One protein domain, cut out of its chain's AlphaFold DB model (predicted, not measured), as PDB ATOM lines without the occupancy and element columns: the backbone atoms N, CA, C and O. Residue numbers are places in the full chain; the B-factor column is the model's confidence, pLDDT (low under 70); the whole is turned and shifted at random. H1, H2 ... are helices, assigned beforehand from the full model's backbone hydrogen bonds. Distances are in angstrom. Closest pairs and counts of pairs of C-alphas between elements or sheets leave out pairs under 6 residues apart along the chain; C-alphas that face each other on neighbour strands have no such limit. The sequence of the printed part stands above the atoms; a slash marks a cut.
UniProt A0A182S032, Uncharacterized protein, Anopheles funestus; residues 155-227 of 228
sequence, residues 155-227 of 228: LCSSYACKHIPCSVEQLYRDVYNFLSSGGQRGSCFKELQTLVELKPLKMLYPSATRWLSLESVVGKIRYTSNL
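This is residues 155 to 227 of the 228 residues of an uncharacterized protein of Anopheles funestus (UniProt A0A182S032). Four helices make an open, elongated frame with few contacts: H2 runs along one side, H3 makes a corner with its last residues at one end of the length, and H1 is at the other end. H4 crosses H2 at a steep angle, and the long link of residues 196 to 212 folds back from H3 toward the H1 end before H4 begins. The printed part has 73 residues, with the named helices H1, H2, H3 and H4 in that order and no named strand, and its class is all helix. It is only just compact, close to loose, with a radius of gyration of the C-alphas of 13.5 A and spans of 39 by 21 by 21 A.

H2, the longest helix, is residues 166 to 181, 21.4 A from C-alpha 166 at (40.811, -22.156, 8.756) to C-alpha 181. H3 is residues 183 to 195, 18.5 A long. H4 is residues 213 to 225, also 18.5 A, ending with C-alpha 225 at (21.857, -29.940, 4.029). H1 is residues 155 to 162, 10.8 A, beginning with C-alpha 155 at (34.876, -17.586, 25.673).

H2 and H3 touch only at the corner by their link, about perpendicular at 90 degrees; their closest C-alphas, of Leu 179 and Gly 186, are 5.7 A apart. H2 and H4 are close but not clearly touching, with the closest C-alphas, of Tyr 172 and Val 217, 7.7 A apart. They run the same way at a steep tilt of 69 degrees, only just short of about perpendicular. H1 and H4 are near each other, with 6 pairs of C-alphas within 10 A. H1 is apart from H2 and H3, and H3 from H4. In H1, H2, H3 and H4 every O i to N i+4 pair is within hydrogen-bond range.

The two C-alphas farthest apart, of Cys 156 and Leu 195, are 39.6 A apart. The printed part has no cut. The links H1 to H2 and H2 to H3 are tight; H3 to H4 is long. Residues 162 to 168, of which 166 to 168 belong to H2, stand free. The mean pLDDT of the printed part is 79.4, and residues 181 to 182, 207 to 210 and 225 to 227 are under 70.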
ATOM      1  N   LEU A 155      33.423 -17.650  25.852       85.12
ATOM      2  CA  LEU A 155      34.876 -17.586  25.673       85.12
ATOM      3  C   LEU A 155      35.466 -18.968  25.401       85.12
ATOM      4  O   LEU A 155      36.227 -19.115  24.448       85.12
ATOM      5  N   CYS A 156      35.099 -19.984  26.185       88.38
ATOM      6  CA  CYS A 156      35.554 -21.360  25.975       88.38
ATOM      7  C   CYS A 156      35.234 -21.843  24.552       88.38
ATOM      8  O   CYS A 156      36.119 -22.333  23.850       88.38
ATOM      9  N   SER A 157      33.996 -21.643  24.093       86.44
ATOM     10  CA  SER A 157      33.594 -21.964  22.722       86.44
ATOM     11  C   SER A 157      34.386 -21.156  21.692       86.44
ATOM     12  O   SER A 157      34.835 -21.722  20.700       86.44
ATOM     13  N   SER A 158      34.616 -19.861  21.928       84.50
ATOM     14  CA  SER A 158      35.410 -19.009  21.033       84.50
ATOM     15  C   SER A 158      36.860 -19.491  20.905       84.50
ATOM     16  O   SER A 158      37.373 -19.595  19.792       84.50
ATOM     17  N   TYR A 159      37.514 -19.844  22.017       87.00
ATOM     18  CA  TYR A 159      38.868 -20.402  22.000       87.00
ATOM     19  C   TYR A 159      38.917 -21.766  21.311       87.00
ATOM     20  O   TYR A 159      39.802 -21.984  20.489       87.00
ATOM     21  N   ALA A 160      37.944 -22.647  21.561       87.06
ATOM     22  CA  ALA A 160      37.840 -23.919  20.849       87.06
ATOM     23  C   ALA A 160      37.689 -23.714  19.330       87.06
ATOM     24  O   ALA A 160      38.335 -24.408  18.548       87.06
ATOM     25  N   CYS A 161      36.920 -22.704  18.906       81.69
ATOM     26  CA  CYS A 161      36.760 -22.370  17.489       81.69
ATOM     27  C   CYS A 161      38.071 -21.928  16.820       81.69
ATOM     28  O   CYS A 161      38.231 -22.163  15.629       81.69
ATOM     29  N   LYS A 162      39.039 -21.362  17.558       82.19
ATOM     30  CA  LYS A 162      40.366 -21.010  17.006       82.19
ATOM     31  C   LYS A 162      41.210 -22.229  16.632       82.19
ATOM     32  O   LYS A 162      42.154 -22.094  15.863       82.19
ATOM     33  N   HIS A 163      40.892 -23.398  17.185       87.88
ATOM     34  CA  HIS A 163      41.554 -24.658  16.846       87.88
ATOM     35  C   HIS A 163      40.875 -25.390  15.682       87.88
ATOM     36  O   HIS A 163      41.390 -26.407  15.217       87.88
ATOM     37  N   ILE A 164      39.740 -24.886  15.192       84.12
ATOM     38  CA  ILE A 164      39.118 -25.397  13.973       84.12
ATOM     39  C   ILE A 164      39.995 -24.974  12.780       84.12
ATOM     40  O   ILE A 164      40.434 -23.823  12.729       84.12
ATOM     41  N   PRO A 165      40.259 -25.865  11.806       88.56
ATOM     42  CA  PRO A 165      41.026 -25.509  10.618       88.56
ATOM     43  C   PRO A 165      40.418 -24.309   9.886       88.56
ATOM     44  O   PRO A 165      39.211 -24.274   9.636       88.56
ATOM     45  N   CYS A 166      41.259 -23.362   9.460       82.12
ATOM     46  CA  CYS A 166      40.811 -22.156   8.756       82.12
ATOM     47  C   CYS A 166      39.989 -22.463   7.491       82.12
ATOM     48  O   CYS A 166      39.134 -21.667   7.117       82.12
ATOM     49  N   SER A 167      40.197 -23.622   6.855       85.75
ATOM     50  CA  SER A 167      39.413 -24.078   5.698       85.75
ATOM     51  C   SER A 167      37.923 -24.241   6.008       85.75
ATOM     52  O   SER A 167      37.085 -23.941   5.162       85.75
ATOM     53  N   VAL A 168      37.584 -24.678   7.221       82.62
ATOM     54  CA  VAL A 168      36.196 -24.874   7.655       82.62
ATOM     55  C   VAL A 168      35.529 -23.522   7.907       82.62
ATOM     56  O   VAL A 168      34.402 -23.297   7.473       82.62
ATOM     57  N   GLU A 169      36.237 -22.584   8.540       79.38
ATOM     58  CA  GLU A 169      35.730 -21.221   8.722       79.38
ATOM     59  C   GLU A 169      35.561 -20.495   7.379       79.38
ATOM     60  O   GLU A 169      34.545 -19.828   7.154       79.38
ATOM     61  N   GLN A 170      36.519 -20.668   6.464       84.25
ATOM     62  CA  GLN A 170      36.457 -20.107   5.118       84.25
ATOM     63  C   GLN A 170      35.267 -20.668   4.335       84.25
ATOM     64  O   GLN A 170      34.510 -19.889   3.762       84.25
ATOM     65  N   LEU A 171      35.017 -21.979   4.406       84.75
ATOM     66  CA  LEU A 171      33.846 -22.605   3.791       84.75
ATOM     67  C   LEU A 171      32.538 -21.948   4.257       84.75
ATOM     68  O   LEU A 171      31.673 -21.640   3.438       84.75
ATOM     69  N   TYR A 172      32.383 -21.681   5.558       81.75
ATOM     70  CA  TYR A 172      31.183 -21.009   6.069       81.75
ATOM     71  C   TYR A 172      31.039 -19.579   5.545       81.75
ATOM     72  O   TYR A 172      29.930 -19.147   5.213       81.75
ATOM     73  N   ARG A 173      32.154 -18.847   5.451       83.56
ATOM     74  CA  ARG A 173      32.186 -17.494   4.879       83.56
ATOM     75  C   ARG A 173      31.825 -17.519   3.396       83.56
ATOM     76  O   ARG A 173      31.044 -16.676   2.963       83.56
ATOM     77  N   ASP A 174      32.308 -18.506   2.651       85.62
ATOM     78  CA  ASP A 174      32.036 -18.668   1.223       85.62
ATOM     79  C   ASP A 174      30.572 -19.035   0.963       85.62
ATOM     80  O   ASP A 174      29.937 -18.417   0.111       85.62
ATOM     81  N   VAL A 175      29.994 -19.953   1.748       84.00
ATOM     82  CA  VAL A 175      28.560 -20.292   1.678       84.00
ATOM     83  C   VAL A 175      27.698 -19.064   1.972       84.00
ATOM     84  O   VAL A 175      26.750 -18.773   1.235       84.00
ATOM     85  N   TYR A 176      28.033 -18.305   3.020       84.56
ATOM     86  CA  TYR A 176      27.333 -17.059   3.324       84.56
ATOM     87  C   TYR A 176      27.456 -16.056   2.173       84.56
ATOM     88  O   TYR A 176      26.449 -15.509   1.724       84.56
ATOM     89  N   ASN A 177      28.672 -15.831   1.672       84.50
ATOM     90  CA  ASN A 177      28.926 -14.887   0.591       84.50
ATOM     91  C   ASN A 177      28.192 -15.303  -0.684       84.50
ATOM     92  O   ASN A 177      27.563 -14.457  -1.311       84.50
ATOM     93  N   PHE A 178      28.185 -16.584  -1.046       83.44
ATOM     94  CA  PHE A 178      27.480 -17.092  -2.223       83.44
ATOM     95  C   PHE A 178      25.978 -16.774  -2.181       83.44
ATOM     96  O   PHE A 178      25.425 -16.249  -3.157       83.44
ATOM     97  N   LEU A 179      25.345 -17.024  -1.031       78.12
ATOM     98  CA  LEU A 179      23.910 -16.813  -0.820       78.12
ATOM     99  C   LEU A 179      23.547 -15.338  -0.583       78.12
ATOM    100  O   LEU A 179      22.457 -14.910  -0.956       78.12
ATOM    101  N   SER A 180      24.445 -14.550   0.018       76.50
ATOM    102  CA  SER A 180      24.179 -13.156   0.402       76.50
ATOM    103  C   SER A 180      24.593 -12.119  -0.649       76.50
ATOM    104  O   SER A 180      24.049 -11.018  -0.632       76.50
ATOM    105  N   SER A 181      25.555 -12.416  -1.527       67.75
ATOM    106  CA  SER A 181      26.123 -11.437  -2.477       67.75
ATOM    107  C   SER A 181      25.305 -11.245  -3.756       67.75
ATOM    108  O   SER A 181      25.454 -10.230  -4.429       67.75
ATOM    109  N   GLY A 182      24.449 -12.203  -4.124       69.12
ATOM    110  CA  GLY A 182      23.651 -12.129  -5.350       69.12
ATOM    111  C   GLY A 182      22.185 -11.856  -5.051       69.12
ATOM    112  O   GLY A 182      21.510 -12.745  -4.540       69.12
ATOM    113  N   GLY A 183      21.659 -10.686  -5.428       71.38
ATOM    114  CA  GLY A 183      20.230 -10.365  -5.261       71.38
ATOM    115  C   GLY A 183      19.300 -11.413  -5.893       71.38
ATOM    116  O   GLY A 183      18.320 -11.826  -5.278       71.38
ATOM    117  N   GLN A 184      19.675 -11.935  -7.066       77.19
ATOM    118  CA  GLN A 184      18.947 -13.004  -7.758       77.19
ATOM    119  C   GLN A 184      19.075 -14.368  -7.056       77.19
ATOM    120  O   GLN A 184      18.086 -15.083  -6.924       77.19
ATOM    121  N   ARG A 185      20.264 -14.718  -6.539       77.50
ATOM    122  CA  ARG A 185      20.492 -15.972  -5.793       77.50
ATOM    123  C   ARG A 185      19.755 -15.980  -4.454       77.50
ATOM    124  O   ARG A 185      19.162 -16.988  -4.091       77.50
ATOM    125  N   GLY A 186      19.736 -14.848  -3.756       78.44
ATOM    126  CA  GLY A 186      18.955 -14.677  -2.535       78.44
ATOM    127  C   GLY A 186      17.444 -14.769  -2.777       78.44
ATOM    128  O   GLY A 186      16.737 -15.309  -1.929       78.44
ATOM    129  N   SER A 187      16.946 -14.283  -3.923       78.38
ATOM    130  CA  SER A 187      15.536 -14.455  -4.321       78.38
ATOM    131  C   SER A 187      15.218 -15.914  -4.630       78.38
ATOM    132  O   SER A 187      14.310 -16.477  -4.030       78.38
ATOM    133  N   CYS A 188      16.036 -16.557  -5.467       81.88
ATOM    134  CA  CYS A 188      15.882 -17.967  -5.815       81.88
ATOM    135  C   CYS A 188      15.928 -18.871  -4.570       81.88
ATOM    136  O   CYS A 188      15.125 -19.786  -4.436       81.88
ATOM    137  N   PHE A 189      16.795 -18.573  -3.596       81.62
ATOM    138  CA  PHE A 189      16.833 -19.303  -2.327       81.62
ATOM    139  C   PHE A 189      15.539 -19.149  -1.511       81.62
ATOM    140  O   PHE A 189      15.068 -20.127  -0.938       81.62
ATOM    141  N   LYS A 190      14.925 -17.957  -1.484       82.50
ATOM    142  CA  LYS A 190      13.611 -17.756  -0.842       82.50
ATOM    143  C   LYS A 190      12.486 -18.480  -1.581       82.50
ATOM    144  O   LYS A 190      11.589 -19.024  -0.941       82.50
ATOM    145  N   GLU A 191      12.527 -18.484  -2.910       83.88
ATOM    146  CA  GLU A 191      11.556 -19.199  -3.746       83.88
ATOM    147  C   GLU A 191      11.656 -20.708  -3.522       83.88
ATOM    148  O   GLU A 191      10.642 -21.349  -3.259       83.88
ATOM    149  N   LEU A 192      12.874 -21.259  -3.500       82.94
ATOM    150  CA  LEU A 192      13.120 -22.657  -3.151       82.94
ATOM    151  C   LEU A 192      12.608 -22.975  -1.746       82.94
ATOM    152  O   LEU A 192      11.876 -23.940  -1.587       82.94
ATOM    153  N   GLN A 193      12.907 -22.141  -0.745       82.81
ATOM    154  CA  GLN A 193      12.363 -22.314   0.609       82.81
ATOM    155  C   GLN A 193      10.833 -22.353   0.628       82.81
ATOM    156  O   GLN A 193      10.264 -23.130   1.384       82.81
ATOM    157  N   THR A 194      10.171 -21.550  -0.205       86.06
ATOM    158  CA  THR A 194       8.705 -21.544  -0.309       86.06
ATOM    159  C   THR A 194       8.193 -22.815  -0.989       86.06
ATOM    160  O   THR A 194       7.203 -23.382  -0.540       86.06
ATOM    161  N   LEU A 195       8.886 -23.289  -2.030       86.50
ATOM    162  CA  LEU A 195       8.535 -24.497  -2.782       86.50
ATOM    163  C   LEU A 195       8.613 -25.773  -1.929       86.50
ATOM    164  O   LEU A 195       7.745 -26.629  -2.042       86.50
ATOM    165  N   VAL A 196       9.631 -25.894  -1.070       83.81
ATOM    166  CA  VAL A 196       9.762 -27.007  -0.106       83.81
ATOM    167  C   VAL A 196       9.087 -26.726   1.246       83.81
ATOM    168  O   VAL A 196       9.356 -27.422   2.221       83.81
ATOM    169  N   GLU A 197       8.220 -25.710   1.321       82.94
ATOM    170  CA  GLU A 197       7.440 -25.347   2.519       82.94
ATOM    171  C   GLU A 197       8.289 -25.145   3.791       82.94
ATOM    172  O   GLU A 197       7.876 -25.411   4.923       82.94
ATOM    173  N   LEU A 198       9.507 -24.633   3.622       80.62
ATOM    174  CA  LEU A 198      10.425 -24.373   4.717       80.62
ATOM    175  C   LEU A 198      10.136 -23.040   5.389       80.62
ATOM    176  O   LEU A 198       9.878 -22.014   4.752       80.62
ATOM    177  N   LYS A 199      10.311 -23.017   6.713       79.44
ATOM    178  CA  LYS A 199      10.345 -21.762   7.462       79.44
ATOM    179  C   LYS A 199      11.450 -20.863   6.878       79.44
ATOM    180  O   LYS A 199      12.578 -21.338   6.741       79.44
ATOM    181  N   PRO A 200      11.181 -19.574   6.588       78.19
ATOM    182  CA  PRO A 200      12.169 -18.688   5.980       78.19
ATOM    183  C   PRO A 200      13.457 -18.620   6.807       78.19
ATOM    184  O   PRO A 200      13.463 -18.121   7.938       78.19
ATOM    185  N   LEU A 201      14.564 -19.108   6.243       79.25
ATOM    186  CA  LEU A 201      15.870 -19.080   6.894       79.25
ATOM    187  C   LEU A 201      16.743 -18.005   6.271       79.25
ATOM    188  O   LEU A 201      17.047 -18.027   5.080       79.25
ATOM    189  N   LYS A 202      17.214 -17.092   7.120       80.25
ATOM    190  CA  LYS A 202      18.268 -16.141   6.776       80.25
ATOM    191  C   LYS A 202      19.609 -16.670   7.268       80.25
ATOM    192  O   LYS A 202      19.781 -16.882   8.476       80.25
ATOM    193  N   MET A 203      20.548 -16.850   6.343       79.69
ATOM    194  CA  MET A 203      21.931 -17.189   6.668       79.69
ATOM    195  C   MET A 203      22.570 -16.074   7.495       79.69
ATOM    196  O   MET A 203      22.307 -14.891   7.273       79.69
ATOM    197  N   LEU A 204      23.361 -16.458   8.494       77.25
ATOM    198  CA  LEU A 204      24.049 -15.522   9.380       77.25
ATOM    199  C   LEU A 204      25.522 -15.464   9.004       77.25
ATOM    200  O   LEU A 204      26.113 -16.476   8.640       77.25
ATOM    201  N   TYR A 205      26.104 -14.277   9.120       78.56
ATOM    202  CA  TYR A 205      27.545 -14.125   9.040       78.56
ATOM    203  C   TYR A 205      28.168 -14.535  10.384       78.56
ATOM    204  O   TYR A 205      27.659 -14.097  11.427       78.56
ATOM    205  N   PRO A 206      29.249 -15.337  10.396       70.44
ATOM    206  CA  PRO A 206      29.967 -15.664  11.622       70.44
ATOM    207  C   PRO A 206      30.582 -14.388  12.209       70.44
ATOM    208  O   PRO A 206      31.460 -13.761  11.619       70.44
ATOM    209  N   SER A 207      30.078 -13.968  13.369       68.25
ATOM    210  CA  SER A 207      30.457 -12.718  14.029       68.25
ATOM    211  C   SER A 207      31.138 -13.012  15.358       68.25
ATOM    212  O   SER A 207      30.610 -13.766  16.171       68.25
ATOM    213  N   ALA A 208      32.287 -12.382  15.599       60.50
ATOM    214  CA  ALA A 208      33.022 -12.533  16.852       60.50
ATOM    215  C   ALA A 208      32.299 -11.899  18.058       60.50
ATOM    216  O   ALA A 208      32.536 -12.307  19.189       60.50
ATOM    217  N   THR A 209      31.412 -10.922  17.834       58.28
ATOM    218  CA  THR A 209      30.738 -10.164  18.903       58.28
ATOM    219  C   THR A 209      29.427 -10.787  19.380       58.28
ATOM    220  O   THR A 209      28.887 -10.359  20.394       58.28
ATOM    221  N   ARG A 210      28.904 -11.805  18.688       63.97
ATOM    222  CA  ARG A 210      27.707 -12.543  19.118       63.97
ATOM    223  C   ARG A 210      28.113 -13.900  19.672       63.97
ATOM    224  O   ARG A 210      28.751 -14.683  18.967       63.97
ATOM    225  N   TRP A 211      27.728 -14.185  20.916       71.94
ATOM    226  CA  TRP A 211      27.976 -15.485  21.538       71.94
ATOM    227  C   TRP A 211      27.428 -16.611  20.662       71.94
ATOM    228  O   TRP A 211      26.334 -16.496  20.112       71.94
ATOM    229  N   LEU A 212      28.216 -17.681  20.519       71.38
ATOM    230  CA  LEU A 212      27.839 -18.898  19.791       71.38
ATOM    231  C   LEU A 212      27.428 -18.672  18.320       71.38
ATOM    232  O   LEU A 212      26.739 -19.501  17.728       71.38
ATOM    233  N   SER A 213      27.886 -17.585  17.685       76.50
ATOM    234  CA  SER A 213      27.518 -17.270  16.296       76.50
ATOM    235  C   SER A 213      27.846 -18.396  15.307       76.50
ATOM    236  O   SER A 213      27.058 -18.653  14.398       76.50
ATOM    237  N   LEU A 214      28.964 -19.103  15.505       76.81
ATOM    238  CA  LEU A 214      29.370 -20.223  14.656       76.81
ATOM    239  C   LEU A 214      28.421 -21.420  14.788       76.81
ATOM    240  O   LEU A 214      28.038 -21.999  13.779       76.81
ATOM    241  N   GLU A 215      27.992 -21.757  16.004       81.31
ATOM    242  CA  GLU A 215      27.051 -22.856  16.261       81.31
ATOM    243  C   GLU A 215      25.693 -22.581  15.599       81.31
ATOM    244  O   GLU A 215      25.168 -23.432  14.881       81.31
ATOM    245  N   SER A 216      25.209 -21.341  15.684       80.25
ATOM    246  CA  SER A 216      24.005 -20.907  14.967       80.25
ATOM    247  C   SER A 216      24.144 -20.975  13.437       80.25
ATOM    248  O   SER A 216      23.173 -21.284  12.741       80.25
ATOM    249  N   VAL A 217      25.328 -20.680  12.882       81.75
ATOM    250  CA  VAL A 217      25.602 -20.810  11.436       81.75
ATOM    251  C   VAL A 217      25.628 -22.279  11.022       81.75
ATOM    252  O   VAL A 217      24.953 -22.653  10.062       81.75
ATOM    253  N   VAL A 218      26.343 -23.122  11.769       81.88
ATOM    254  CA  VAL A 218      26.430 -24.568  11.522       81.88
ATOM    255  C   VAL A 218      25.055 -25.218  11.609       81.88
ATOM    256  O   VAL A 218      24.698 -25.993  10.724       81.88
ATOM    257  N   GLY A 219      24.250 -24.865  12.613       82.12
ATOM    258  CA  GLY A 219      22.883 -25.362  12.754       82.12
ATOM    259  C   GLY A 219      22.021 -25.045  11.531       82.12
ATOM    260  O   GLY A 219      21.304 -25.916  11.041       82.12
ATOM    261  N   LYS A 220      22.145 -23.833  10.973       81.88
ATOM    262  CA  LYS A 220      21.417 -23.433   9.759       81.88
ATOM    263  C   LYS A 220      21.882 -24.186   8.517       81.88
ATOM    264  O   LYS A 220      21.033 -24.644   7.760       81.88
ATOM    265  N   ILE A 221      23.192 -24.349   8.337       79.94
ATOM    266  CA  ILE A 221      23.749 -25.092   7.197       79.94
ATOM    267  C   ILE A 221      23.353 -26.565   7.274       79.94
ATOM    268  O   ILE A 221      22.878 -27.122   6.289       79.94
ATOM    269  N   ARG A 222      23.485 -27.180   8.452       80.00
ATOM    270  CA  ARG A 222      23.114 -28.580   8.674       80.00
ATOM    271  C   ARG A 222      21.622 -28.815   8.457       80.00
ATOM    272  O   ARG A 222      21.235 -29.828   7.888       80.00
ATOM    273  N   TYR A 223      20.785 -27.881   8.901       80.31
ATOM    274  CA  TYR A 223      19.356 -27.949   8.629       80.31
ATOM    275  C   TYR A 223      19.092 -27.924   7.119       80.31
ATOM    276  O   TYR A 223      18.393 -28.798   6.624       80.31
ATOM    277  N   THR A 224      19.719 -27.006   6.373       73.06
ATOM    278  CA  THR A 224      19.573 -26.956   4.909       73.06
ATOM    279  C   THR A 224      20.156 -28.169   4.186       73.06
ATOM    280  O   THR A 224      19.589 -28.575   3.184       73.06
ATOM    281  N   SER A 225      21.244 -28.772   4.675       69.50
ATOM    282  CA  SER A 225      21.857 -29.940   4.029       69.50
ATOM    283  C   SER A 225      21.078 -31.232   4.243       69.50
ATOM    284  O   SER A 225      21.245 -32.151   3.466       69.50
ATOM    285  N   ASN A 226      20.273 -31.326   5.301       68.69
ATOM    286  CA  ASN A 226      19.437 -32.502   5.571       68.69
ATOM    287  C   ASN A 226      18.091 -32.467   4.827       68.69
ATOM    288  O   ASN A 226      17.294 -33.391   4.962       68.69
ATOM    289  N   LEU A 227      17.805 -31.371   4.124       63.59
ATOM    290  CA  LEU A 227      16.568 -31.153   3.375       63.59
ATOM    291  C   LEU A 227      16.702 -31.495   1.883       63.59
ATOM    292  O   LEU A 227      15.696 -31.491   1.178       63.59
TER     293      LEU A 227